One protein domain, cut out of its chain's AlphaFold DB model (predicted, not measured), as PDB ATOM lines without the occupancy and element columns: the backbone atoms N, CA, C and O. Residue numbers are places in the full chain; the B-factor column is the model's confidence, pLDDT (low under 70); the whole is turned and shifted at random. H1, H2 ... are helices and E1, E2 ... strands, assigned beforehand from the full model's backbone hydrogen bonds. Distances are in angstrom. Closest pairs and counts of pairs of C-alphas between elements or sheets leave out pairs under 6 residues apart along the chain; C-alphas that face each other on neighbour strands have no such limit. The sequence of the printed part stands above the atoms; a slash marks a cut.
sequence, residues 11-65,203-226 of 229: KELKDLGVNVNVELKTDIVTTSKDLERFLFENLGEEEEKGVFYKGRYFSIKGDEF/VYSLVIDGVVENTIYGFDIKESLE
ATOM      1  N   LYS A  11     160.827 222.149 121.732       51.81
ATOM      2  CA  LYS A  11     160.665 222.532 120.328       51.81
ATOM      3  C   LYS A  11     160.154 221.367 119.474       51.81
ATOM      4  O   LYS A  11     159.174 221.541 118.762       51.81
ATOM      5  N   GLU A  12     160.744 220.181 119.608       58.84
ATOM      6  CA  GLU A  12     160.332 218.982 118.863       58.84
ATOM      7  C   GLU A  12     158.907 218.548 119.220       58.84
ATOM      8  O   GLU A  12     158.136 218.160 118.344       58.84
ATOM      9  N   LEU A  13     158.509 218.687 120.488       55.47
ATOM     10  CA  LEU A  13     157.140 218.390 120.919       55.47
ATOM     11  C   LEU A  13     156.115 219.373 120.326       55.47
ATOM     12  O   LEU A  13     155.034 218.956 119.908       55.47
ATOM     13  N   LYS A  14     156.459 220.665 120.230       57.50
ATOM     14  CA  LYS A  14     155.607 221.675 119.582       57.50
ATOM     15  C   LYS A  14     155.505 221.465 118.071       57.50
ATOM     16  O   LYS A  14     154.410 221.596 117.527       57.50
ATOM     17  N   ASP A  15     156.603 221.092 117.416       69.75
ATOM     18  CA  ASP A  15     156.635 220.797 115.976       69.75
ATOM     19  C   ASP A  15     155.800 219.548 115.627       69.75
ATOM     20  O   ASP A  15     155.232 219.456 114.539       69.75
ATOM     21  N   LEU A  16     155.634 218.623 116.580       73.56
ATOM     22  CA  LEU A  16     154.719 217.479 116.491       73.56
ATOM     23  C   LEU A  16     153.251 217.825 116.808       73.56
ATOM     24  O   LEU A  16     152.403 216.934 116.862       73.56
ATOM     25  N   GLY A  17     152.925 219.102 117.030       56.12
ATOM     26  CA  GLY A  17     151.571 219.549 117.362       56.12
ATOM     27  C   GLY A  17     151.118 219.172 118.776       56.12
ATOM     28  O   GLY A  17     149.929 219.286 119.087       56.12
ATOM     29  N   VAL A  18     152.035 218.731 119.645       55.59
ATOM     30  CA  VAL A  18     151.734 218.476 121.055       55.59
ATOM     31  C   VAL A  18     151.639 219.822 121.763       55.59
ATOM     32  O   VAL A  18     152.594 220.598 121.815       55.59
ATOM     33  N   ASN A  19     150.464 220.111 122.317       41.88
ATOM     34  CA  ASN A  19     150.239 221.336 123.071       41.88
ATOM     35  C   ASN A  19     150.852 221.177 124.469       41.88
ATOM     36  O   ASN A  19     150.195 220.725 125.407       41.88
ATOM     37  N   VAL A  20     152.150 221.460 124.586       48.16
ATOM     38  CA  VAL A  20     152.873 221.340 125.852       48.16
ATOM     39  C   VAL A  20     152.678 222.616 126.674       48.16
ATOM     40  O   VAL A  20     153.423 223.585 126.525       48.16
ATOM     41  N   ASN A  21     151.684 222.612 127.563       38.59
ATOM     42  CA  ASN A  21     151.659 223.523 128.708       38.59
ATOM     43  C   ASN A  21     152.576 222.937 129.786       38.59
ATOM     44  O   ASN A  21     152.126 222.185 130.647       38.59
ATOM     45  N   VAL A  22     153.875 223.241 129.714       41.44
ATOM     46  CA  VAL A  22     154.756 223.026 130.867       41.44
ATOM     47  C   VAL A  22     154.509 224.192 131.820       41.44
ATOM     48  O   VAL A  22     155.103 225.258 131.669       41.44
ATOM     49  N   GLU A  23     153.604 224.021 132.782       35.25
ATOM     50  CA  GLU A  23     153.664 224.828 134.000       35.25
ATOM     51  C   GLU A  23     154.918 224.389 134.761       35.25
ATOM     52  O   GLU A  23     154.888 223.458 135.564       35.25
ATOM     53  N   LEU A  24     156.048 225.038 134.481       43.91
ATOM     54  CA  LEU A  24     157.164 225.027 135.416       43.91
ATOM     55  C   LEU A  24     156.690 225.822 136.634       43.91
ATOM     56  O   LEU A  24     156.736 227.050 136.633       43.91
ATOM     57  N   LYS A  25     156.197 225.134 137.670       48.94
ATOM     58  CA  LYS A  25     156.039 225.701 139.021       48.94
ATOM     59  C   LYS A  25     157.417 225.881 139.665       48.94
ATOM     60  O   LYS A  25     157.692 225.351 140.735       48.94
ATOM     61  N   THR A  26     158.310 226.552 138.961       58.09
ATOM     62  CA  THR A  26     159.692 226.746 139.366       58.09
ATOM     63  C   THR A  26     159.981 228.220 139.211       58.09
ATOM     64  O   THR A  26     159.822 228.773 138.120       58.09
ATOM     65  N   ASP A  27     160.360 228.855 140.312       74.31
ATOM     66  CA  ASP A  27     160.642 230.279 140.322       74.31
ATOM     67  C   ASP A  27     161.846 230.594 139.419       74.31
ATOM     68  O   ASP A  27     162.745 229.774 139.205       74.31
ATOM     69  N   ILE A  28     161.849 231.796 138.845       82.19
ATOM     70  CA  ILE A  28     162.956 232.314 138.039       82.19
ATOM     71  C   ILE A  28     163.538 233.505 138.789       82.19
ATOM     72  O   ILE A  28     162.840 234.492 139.026       82.19
ATOM     73  N   VAL A  29     164.827 233.440 139.112       82.75
ATOM     74  CA  VAL A  29     165.561 234.544 139.738       82.75
ATOM     75  C   VAL A  29     166.517 235.186 138.742       82.75
ATOM     76  O   VAL A  29     167.034 234.546 137.824       82.75
ATOM     77  N   THR A  30     166.739 236.492 138.897       79.88
ATOM     78  CA  THR A  30     167.488 237.294 137.909       79.88
ATOM     79  C   THR A  30     168.818 237.823 138.434       79.88
ATOM     80  O   THR A  30     169.680 238.196 137.635       79.88
ATOM     81  N   THR A  31     169.036 237.805 139.751       85.06
ATOM     82  CA  THR A  31     170.294 238.231 140.374       85.06
ATOM     83  C   THR A  31     170.936 237.087 141.155       85.06
ATOM     84  O   THR A  31     170.249 236.167 141.593       85.06
ATOM     85  N   SER A  32     172.261 237.134 141.335       83.69
ATOM     86  CA  SER A  32     172.963 236.141 142.164       83.69
ATOM     87  C   SER A  32     172.511 236.206 143.624       83.69
ATOM     88  O   SER A  32     172.382 235.176 144.264       83.69
ATOM     89  N   LYS A  33     172.179 237.404 144.127       86.06
ATOM     90  CA  LYS A  33     171.648 237.588 145.483       86.06
ATOM     91  C   LYS A  33     170.291 236.923 145.680       86.06
ATOM     92  O   LYS A  33     170.029 236.393 146.752       86.06
ATOM     93  N   ASP A  34     169.432 236.956 144.666       85.12
ATOM     94  CA  ASP A  34     168.135 236.279 144.727       85.12
ATOM     95  C   ASP A  34     168.303 234.756 144.673       85.12
ATOM     96  O   ASP A  34     167.560 234.044 145.339       85.12
ATOM     97  N   LEU A  35     169.305 234.258 143.935       84.56
ATOM     98  CA  LEU A  35     169.682 232.843 143.948       84.56
ATOM     99  C   LEU A  35     170.234 232.416 145.318       84.56
ATOM    100  O   LEU A  35     169.750 231.440 145.880       84.56
ATOM    101  N   GLU A  36     171.190 233.162 145.880       85.62
ATOM    102  CA  GLU A  36     171.727 232.937 147.233       85.62
ATOM    103  C   GLU A  36     170.601 232.895 148.271       85.62
ATOM    104  O   GLU A  36     170.517 231.971 149.079       85.62
ATOM    105  N   ARG A  37     169.697 233.880 148.215       86.06
ATOM    106  CA  ARG A  37     168.548 233.974 149.114       86.06
ATOM    107  C   ARG A  37     167.596 232.793 148.949       86.06
ATOM    108  O   ARG A  37     167.187 232.229 149.956       86.06
ATOM    109  N   PHE A  38     167.260 232.425 147.711       87.94
ATOM    110  CA  PHE A  38     166.410 231.269 147.438       87.94
ATOM    111  C   PHE A  38     167.009 230.002 148.051       87.94
ATOM    112  O   PHE A  38     166.326 229.303 148.790       87.94
ATOM    113  N   LEU A  39     168.288 229.724 147.792       85.62
ATOM    114  CA  LEU A  39     168.941 228.528 148.323       85.62
ATOM    115  C   LEU A  39     168.937 228.537 149.856       85.62
ATOM    116  O   LEU A  39     168.649 227.512 150.459       85.62
ATOM    117  N   PHE A  40     169.168 229.698 150.480       85.50
ATOM    118  CA  PHE A  40     169.203 229.837 151.939       85.50
ATOM    119  C   PHE A  40     167.842 229.616 152.587       85.50
ATOM    120  O   PHE A  40     167.746 228.898 153.576       85.50
ATOM    121  N   GLU A  41     166.787 230.207 152.026       85.75
ATOM    122  CA  GLU A  41     165.421 230.062 152.541       85.75
ATOM    123  C   GLU A  41     164.892 228.625 152.422       85.75
ATOM    124  O   GLU A  41     163.953 228.277 153.130       85.75
ATOM    125  N   ASN A  42     165.495 227.798 151.561       84.00
ATOM    126  CA  ASN A  42     165.092 226.409 151.335       84.00
ATOM    127  C   ASN A  42     166.081 225.381 151.926       84.00
ATOM    128  O   ASN A  42     165.941 224.181 151.681       84.00
ATOM    129  N   LEU A  43     167.072 225.816 152.716       80.00
ATOM    130  CA  LEU A  43     167.897 224.909 153.517       80.00
ATOM    131  C   LEU A  43     167.051 224.267 154.625       80.00
ATOM    132  O   LEU A  43     166.364 224.956 155.373       80.00
ATOM    133  N   GLY A  44     167.144 222.946 154.762       71.38
ATOM    134  CA  GLY A  44     166.418 222.183 155.787       71.38
ATOM    135  C   GLY A  44     165.033 221.695 155.363       71.38
ATOM    136  O   GLY A  44     164.391 220.981 156.129       71.38
ATOM    137  N   GLU A  45     164.587 222.025 154.151       75.88
ATOM    138  CA  GLU A  45     163.375 221.444 153.576       75.88
ATOM    139  C   GLU A  45     163.598 219.958 153.237       75.88
ATOM    140  O   GLU A  45     164.624 219.579 152.667       75.88
ATOM    141  N   GLU A  46     162.625 219.104 153.578       68.44
ATOM    142  CA  GLU A  46     162.682 217.661 153.279       68.44
ATOM    143  C   GLU A  46     162.586 217.379 151.769       68.44
ATOM    144  O   GLU A  46     163.107 216.381 151.264       68.44
ATOM    145  N   GLU A  47     161.907 218.260 151.036       77.75
ATOM    146  CA  GLU A  47     161.731 218.160 149.593       77.75
ATOM    147  C   GLU A  47     162.785 218.975 148.846       77.75
ATOM    148  O   GLU A  47     163.089 220.106 149.216       77.75
ATOM    149  N   GLU A  48     163.265 218.442 147.721       80.69
ATOM    150  CA  GLU A  48     164.112 219.204 146.805       80.69
ATOM    151  C   GLU A  48     163.366 220.443 146.285       80.69
ATOM    152  O   GLU A  48     162.268 220.342 145.724       80.69
ATOM    153  N   LYS A  49     163.984 221.616 146.446       84.75
ATOM    154  CA  LYS A  49     163.489 222.893 145.916       84.75
ATOM    155  C   LYS A  49     164.488 223.433 144.907       84.75
ATOM    156  O   LYS A  49     165.697 223.350 145.120       84.75
ATOM    157  N   GLY A  50     163.991 224.004 143.813       86.75
ATOM    158  CA  GLY A  50     164.851 224.547 142.771       86.75
ATOM    159  C   GLY A  50     164.309 225.788 142.085       86.75
ATOM    160  O   GLY A  50     163.127 226.117 142.176       86.75
ATOM    161  N   VAL A  51     165.217 226.476 141.405       87.88
ATOM    162  CA  VAL A  51     165.031 227.782 140.784       87.88
ATOM    163  C   VAL A  51     165.845 227.858 139.495       87.88
ATOM    164  O   VAL A  51     166.923 227.273 139.384       87.88
ATOM    165  N   PHE A  52     165.359 228.603 138.507       86.62
ATOM    166  CA  PHE A  52     166.153 228.914 137.320       86.62
ATOM    167  C   PHE A  52     166.937 230.210 137.501       86.62
ATOM    168  O   PHE A  52     166.372 231.252 137.835       86.62
ATOM    169  N   TYR A  53     168.230 230.164 137.181       84.31
ATOM    170  CA  TYR A  53     169.112 231.326 137.148       84.31
ATOM    171  C   TYR A  53     170.028 231.258 135.925       84.31
ATOM    172  O   TYR A  53     170.670 230.242 135.666       84.31
ATOM    173  N   LYS A  54     170.070 232.339 135.132       84.75
ATOM    174  CA  LYS A  54     170.871 232.434 133.891       84.75
ATOM    175  C   LYS A  54     170.720 231.222 132.943       84.75
ATOM    176  O   LYS A  54     171.663 230.848 132.253       84.75
ATOM    177  N   GLY A  55     169.527 230.628 132.883       80.19
ATOM    178  CA  GLY A  55     169.226 229.495 131.999       80.19
ATOM    179  C   GLY A  55     169.680 228.125 132.508       80.19
ATOM    180  O   GLY A  55     169.481 227.149 131.791       80.19
ATOM    181  N   ARG A  56     170.236 228.041 133.721       83.81
ATOM    182  CA  ARG A  56     170.535 226.784 134.418       83.81
ATOM    183  C   ARG A  56     169.530 226.558 135.542       83.81
ATOM    184  O   ARG A  56     169.016 227.525 136.115       83.81
ATOM    185  N   TYR A  57     169.236 225.299 135.834       86.56
ATOM    186  CA  TYR A  57     168.389 224.901 136.954       86.56
ATOM    187  C   TYR A  57     169.263 224.619 138.171       86.56
ATOM    188  O   TYR A  57     170.126 223.753 138.107       86.56
ATOM    189  N   PHE A  58     169.029 225.337 139.263       87.50
ATOM    190  CA  PHE A  58     169.697 225.131 140.542       87.50
ATOM    191  C   PHE A  58     168.697 224.516 141.508       87.50
ATOM    192  O   PHE A  58     167.599 225.048 141.654       87.50
ATOM    193  N   SER A  59     169.066 223.447 142.198       87.12
ATOM    194  CA  SER A  59     168.276 222.903 143.296       87.12
ATOM    195  C   SER A  59     169.130 222.560 144.501       87.12
ATOM    196  O   SER A  59     170.345 222.370 144.411       87.12
ATOM    197  N   ILE A  60     168.467 222.532 145.652       85.06
ATOM    198  CA  ILE A  60     169.056 222.131 146.917       85.06
ATOM    199  C   ILE A  60     168.265 220.978 147.506       85.06
ATOM    200  O   ILE A  60     167.035 220.929 147.415       85.06
ATOM    201  N   LYS A  61     168.994 220.034 148.095       81.88
ATOM    202  CA  LYS A  61     168.425 218.842 148.709       81.88
ATOM    203  C   LYS A  61     169.205 218.496 149.972       81.88
ATOM    204  O   LYS A  61     170.434 218.469 149.927       81.88
ATOM    205  N   GLY A  62     168.501 218.191 151.063       75.62
ATOM    206  CA  GLY A  62     169.112 217.564 152.236       75.62
ATOM    207  C   GLY A  62     169.776 216.242 151.851       75.62
ATOM    208  O   GLY A  62     169.155 215.387 151.212       75.62
ATOM    209  N   ASP A  63     171.051 216.095 152.192       71.25
ATOM    210  CA  ASP A  63     171.821 214.892 151.905       71.25
ATOM    211  C   ASP A  63     172.304 214.298 153.222       71.25
ATOM    212  O   ASP A  63     173.330 214.689 153.777       71.25
ATOM    213  N   GLU A  64     171.518 213.368 153.761       55.25
ATOM    214  CA  GLU A  64     171.913 212.620 154.944       55.25
ATOM    215  C   GLU A  64     173.167 211.796 154.605       55.25
ATOM    216  O   GLU A  64     173.097 210.722 154.005       55.25
ATOM    217  N   PHE A  65     174.328 212.306 155.024       57.16
ATOM    218  CA  PHE A  65     175.607 211.593 155.058       57.16
ATOM    219  C   PHE A  65     176.278 211.320 153.707       57.16
ATOM    220  O   PHE A  65     176.910 210.270 153.531       57.16
ATOM    221  N   VAL A 203     173.661 219.019 156.190       79.31
ATOM    222  CA  VAL A 203     174.432 218.716 154.978       79.31
ATOM    223  C   VAL A 203     173.493 218.735 153.784       79.31
ATOM    224  O   VAL A 203     172.447 218.084 153.791       79.31
ATOM    225  N   TYR A 204     173.864 219.487 152.754       80.56
ATOM    226  CA  TYR A 204     173.008 219.715 151.598       80.56
ATOM    227  C   TYR A 204     173.797 219.567 150.306       80.56
ATOM    228  O   TYR A 204     174.922 220.039 150.194       80.56
ATOM    229  N   SER A 205     173.187 218.947 149.306       83.94
ATOM    230  CA  SER A 205     173.736 218.889 147.956       83.94
ATOM    231  C   SER A 205     173.236 220.086 147.149       83.94
ATOM    232  O   SER A 205     172.024 220.278 147.016       83.94
ATOM    233  N   LEU A 206     174.163 220.854 146.572       85.81
ATOM    234  CA  LEU A 206     173.868 221.790 145.491       85.81
ATOM    235  C   LEU A 206     173.860 221.019 144.174       85.81
ATOM    236  O   LEU A 206     174.880 220.472 143.747       85.81
ATOM    237  N   VAL A 207     172.707 221.001 143.521       85.62
ATOM    238  CA  VAL A 207     172.504 220.320 142.248       85.62
ATOM    239  C   VAL A 207     172.291 221.361 141.161       85.62
ATOM    240  O   VAL A 207     171.462 222.257 141.307       85.62
ATOM    241  N   ILE A 208     173.022 221.246 140.055       86.75
ATOM    242  CA  ILE A 208     172.847 222.120 138.899       86.75
ATOM    243  C   ILE A 208     172.637 221.279 137.659       86.75
ATOM    244  O   ILE A 208     173.424 220.391 137.345       86.75
ATOM    245  N   ASP A 209     171.529 221.540 136.972       86.38
ATOM    246  CA  ASP A 209     171.113 220.810 135.775       86.38
ATOM    247  C   ASP A 209     171.081 219.278 135.999       86.38
ATOM    248  O   ASP A 209     171.351 218.484 135.101       86.38
ATOM    249  N   GLY A 210     170.746 218.856 137.227       81.44
ATOM    250  CA  GLY A 210     170.673 217.450 137.642       81.44
ATOM    251  C   GLY A 210     172.003 216.821 138.076       81.44
ATOM    252  O   GLY A 210     172.032 215.628 138.381       81.44
ATOM    253  N   VAL A 211     173.093 217.591 138.124       82.12
ATOM    254  CA  VAL A 211     174.421 217.140 138.565       82.12
ATOM    255  C   VAL A 211     174.725 217.703 139.950       82.12
ATOM    256  O   VAL A 211     174.530 218.889 140.179       82.12
ATOM    257  N   VAL A 212     175.204 216.867 140.876       81.56
ATOM    258  CA  VAL A 212     175.707 217.342 142.178       81.56
ATOM    259  C   VAL A 212     177.036 218.049 141.935       81.56
ATOM    260  O   VAL A 212     177.996 217.410 141.510       81.56
ATOM    261  N   GLU A 213     177.064 219.354 142.170       82.00
ATOM    262  CA  GLU A 213     178.230 220.206 141.908       82.00
ATOM    263  C   GLU A 213     179.007 220.491 143.192       82.00
ATOM    264  O   GLU A 213     180.232 220.585 143.160       82.00
ATOM    265  N   ASN A 214     178.311 220.624 144.326       76.81
ATOM    266  CA  ASN A 214     178.953 220.927 145.601       76.81
ATOM    267  C   ASN A 214     178.171 220.381 146.804       76.81
ATOM    268  O   ASN A 214     176.946 220.241 146.745       76.81
ATOM    269  N   THR A 215     178.886 220.136 147.903       77.69
ATOM    270  CA  THR A 215     178.326 219.759 149.206       77.69
ATOM    271  C   THR A 215     178.415 220.958 150.148       77.69
ATOM    272  O   THR A 215     179.497 221.476 150.413       77.69
ATOM    273  N   ILE A 216     177.273 221.395 150.667       78.50
ATOM    274  CA  ILE A 216     177.134 222.525 151.585       78.50
ATOM    275  C   ILE A 216     177.045 221.983 153.009       78.50
ATOM    276  O   ILE A 216     176.139 221.211 153.331       78.50
ATOM    277  N   TYR A 217     177.962 222.419 153.870       76.06
ATOM    278  CA  TYR A 217     177.915 222.151 155.305       76.06
ATOM    279  C   TYR A 217     177.370 223.383 156.029       76.06
ATOM    280  O   TYR A 217     177.950 224.466 155.960       76.06
ATOM    281  N   GLY A 218     176.251 223.221 156.730       75.94
ATOM    282  CA  GLY A 218     175.573 224.317 157.411       75.94
ATOM    283  C   GLY A 218     174.879 225.261 156.437       75.94
ATOM    284  O   GLY A 218     174.221 224.827 155.496       75.94
ATOM    285  N   PHE A 219     175.013 226.564 156.691       67.69
ATOM    286  CA  PHE A 219     174.309 227.616 155.952       67.69
ATOM    287  C   PHE A 219     175.246 228.524 155.134       67.69
ATOM    288  O   PHE A 219     174.822 229.592 154.685       67.69
ATOM    289  N   ASP A 220     176.507 228.125 154.916       68.44
ATOM    290  CA  ASP A 220     177.456 228.891 154.093       68.44
ATOM    291  C   ASP A 220     177.282 228.604 152.592       68.44
ATOM    292  O   ASP A 220     178.094 227.978 151.904       68.44
ATOM    293  N   ILE A 221     176.153 229.075 152.068       67.31
ATOM    294  CA  ILE A 221     175.829 228.997 150.639       67.31
ATOM    295  C   ILE A 221     176.781 229.846 149.807       67.31
ATOM    296  O   ILE A 221     177.008 229.549 148.636       67.31
ATOM    297  N   LYS A 222     177.336 230.911 150.387       67.94
ATOM    298  CA  LYS A 222     178.126 231.871 149.631       67.94
ATOM    299  C   LYS A 222     179.426 231.239 149.145       67.94
ATOM    300  O   LYS A 222     179.676 231.292 147.946       67.94
ATOM    301  N   GLU A 223     180.192 230.601 150.033       70.06
ATOM    302  CA  GLU A 223     181.401 229.855 149.645       70.06
ATOM    303  C   GLU A 223     181.056 228.755 148.626       70.06
ATOM    304  O   GLU A 223     181.747 228.574 147.628       70.06
ATOM    305  N   SER A 224     179.921 228.078 148.813       67.62
ATOM    306  CA  SER A 224     179.501 226.955 147.965       67.62
ATOM    307  C   SER A 224     179.140 227.345 146.524       67.62
ATOM    308  O   SER A 224     179.181 226.501 145.625       67.62
ATOM    309  N   LEU A 225     178.777 228.611 146.298       67.62
ATOM    310  CA  LEU A 225     178.491 229.174 144.975       67.62
ATOM    311  C   LEU A 225     179.723 229.819 144.320       67.62
ATOM    312  O   LEU A 225     179.710 230.069 143.108       67.62
ATOM    313  N   GLU A 226     180.783 230.094 145.089       69.44
ATOM    314  CA  GLU A 226     182.038 230.630 144.563       69.44
ATOM    315  C   GLU A 226     182.700 229.585 143.646       69.44
ATOM    316  O   GLU A 226     183.058 228.486 144.057       69.44
TER     317      GLU A 226
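This is residues 11 to 65 and 203 to 226 of the 229 residues of an uncharacterized protein of Campylobacter cuniculorum DSM 23162 = LMG 24588 (UniProt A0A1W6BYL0). Picture a strongly twisted sheet of five strands with helix H2 and the short helix H3 packed over one face and the other face bare. From this body residues 12 to 19, of which 12 to 15 belong to the small helix H1, stick out as an arm at one end. The printed part has 79 residues, with three named helices and five named strands in the order H1 E1 H2 E2 E3 E4 E5 H3, and its class is mixed, helices and strands. The sheet, in the order E1 E2 E3 E4 E5, is mixed, E1 and E2 being parallel and the other neighbours antiparallel. The whole is loose, with a radius of gyration of the C-alphas of 14.6 A, and elongated, spanning 47 by 28 by 19 A.

Find C-alpha 11 at (160.665, 222.532, 120.328), where H1, residues 11 to 15, begins. Go on to E1, residues 27 to 29, and then to H2, residues 32 to 41, which runs 14.2 A from C-alpha 32 at (172.963, 236.141, 142.164). Next come E2, residues 49 to 53, 13.4 A long, and E3, residues 56 to 62, 20.1 A. Past the cut look for E4, residues 203 to 208, 16.5 A, and E5, residues 211 to 217, 17.8 A. H3, residues 221 to 225, ends at C-alpha 225, (178.491, 229.174, 144.975).

Start at the edge strand E1: beside E2, N 29 and O 52 are 3.0 A apart, within hydrogen-bond range. E2 and E3 form a hairpin, with N 51 and O 58 at 2.8 A. Between E3 and E4, N 59 and O 207 are 2.8 A apart. E4 and the other edge strand, E5, form a second hairpin, with N 204 and O 216 at 2.9 A. E1, H2 and E2 make a strand-helix-strand unit, two parallel neighbour strands with a helix between, and its crossover is right-handed. H2 is on the sheet at a height of 8.5 A, over E2 and only just over E3, where 3 of its C-alphas fall; it runs along the strands, at 2 degrees to E2 on the local plane. Sheet and H2 make two layers, a helix on one face of a sheet. H3 is on the same face, over E5, at a height of 7.8 A. H2 and H3 touch, their closest C-alphas being those of Glu 36 and Ile 221, 6.6 A apart. H1 is not on the sheet and is apart from H2 and H3. In H1, H2 and H3 every O i to N i+4 pair is within hydrogen-bond range.

Look for the two farthest C-alphas at Gly 17 and Gly 218, 46.9 A apart. Residues 66 to 202 are not printed, and C-alphas 65 and 203 are 7.2 A apart across this cut, in the link from E3 to E4. The link from H1 to E1, 11 residues, is long. The mean pLDDT of the printed part is 74.0; 25 residues are under 70, among them 11 to 15 and 17 to 26.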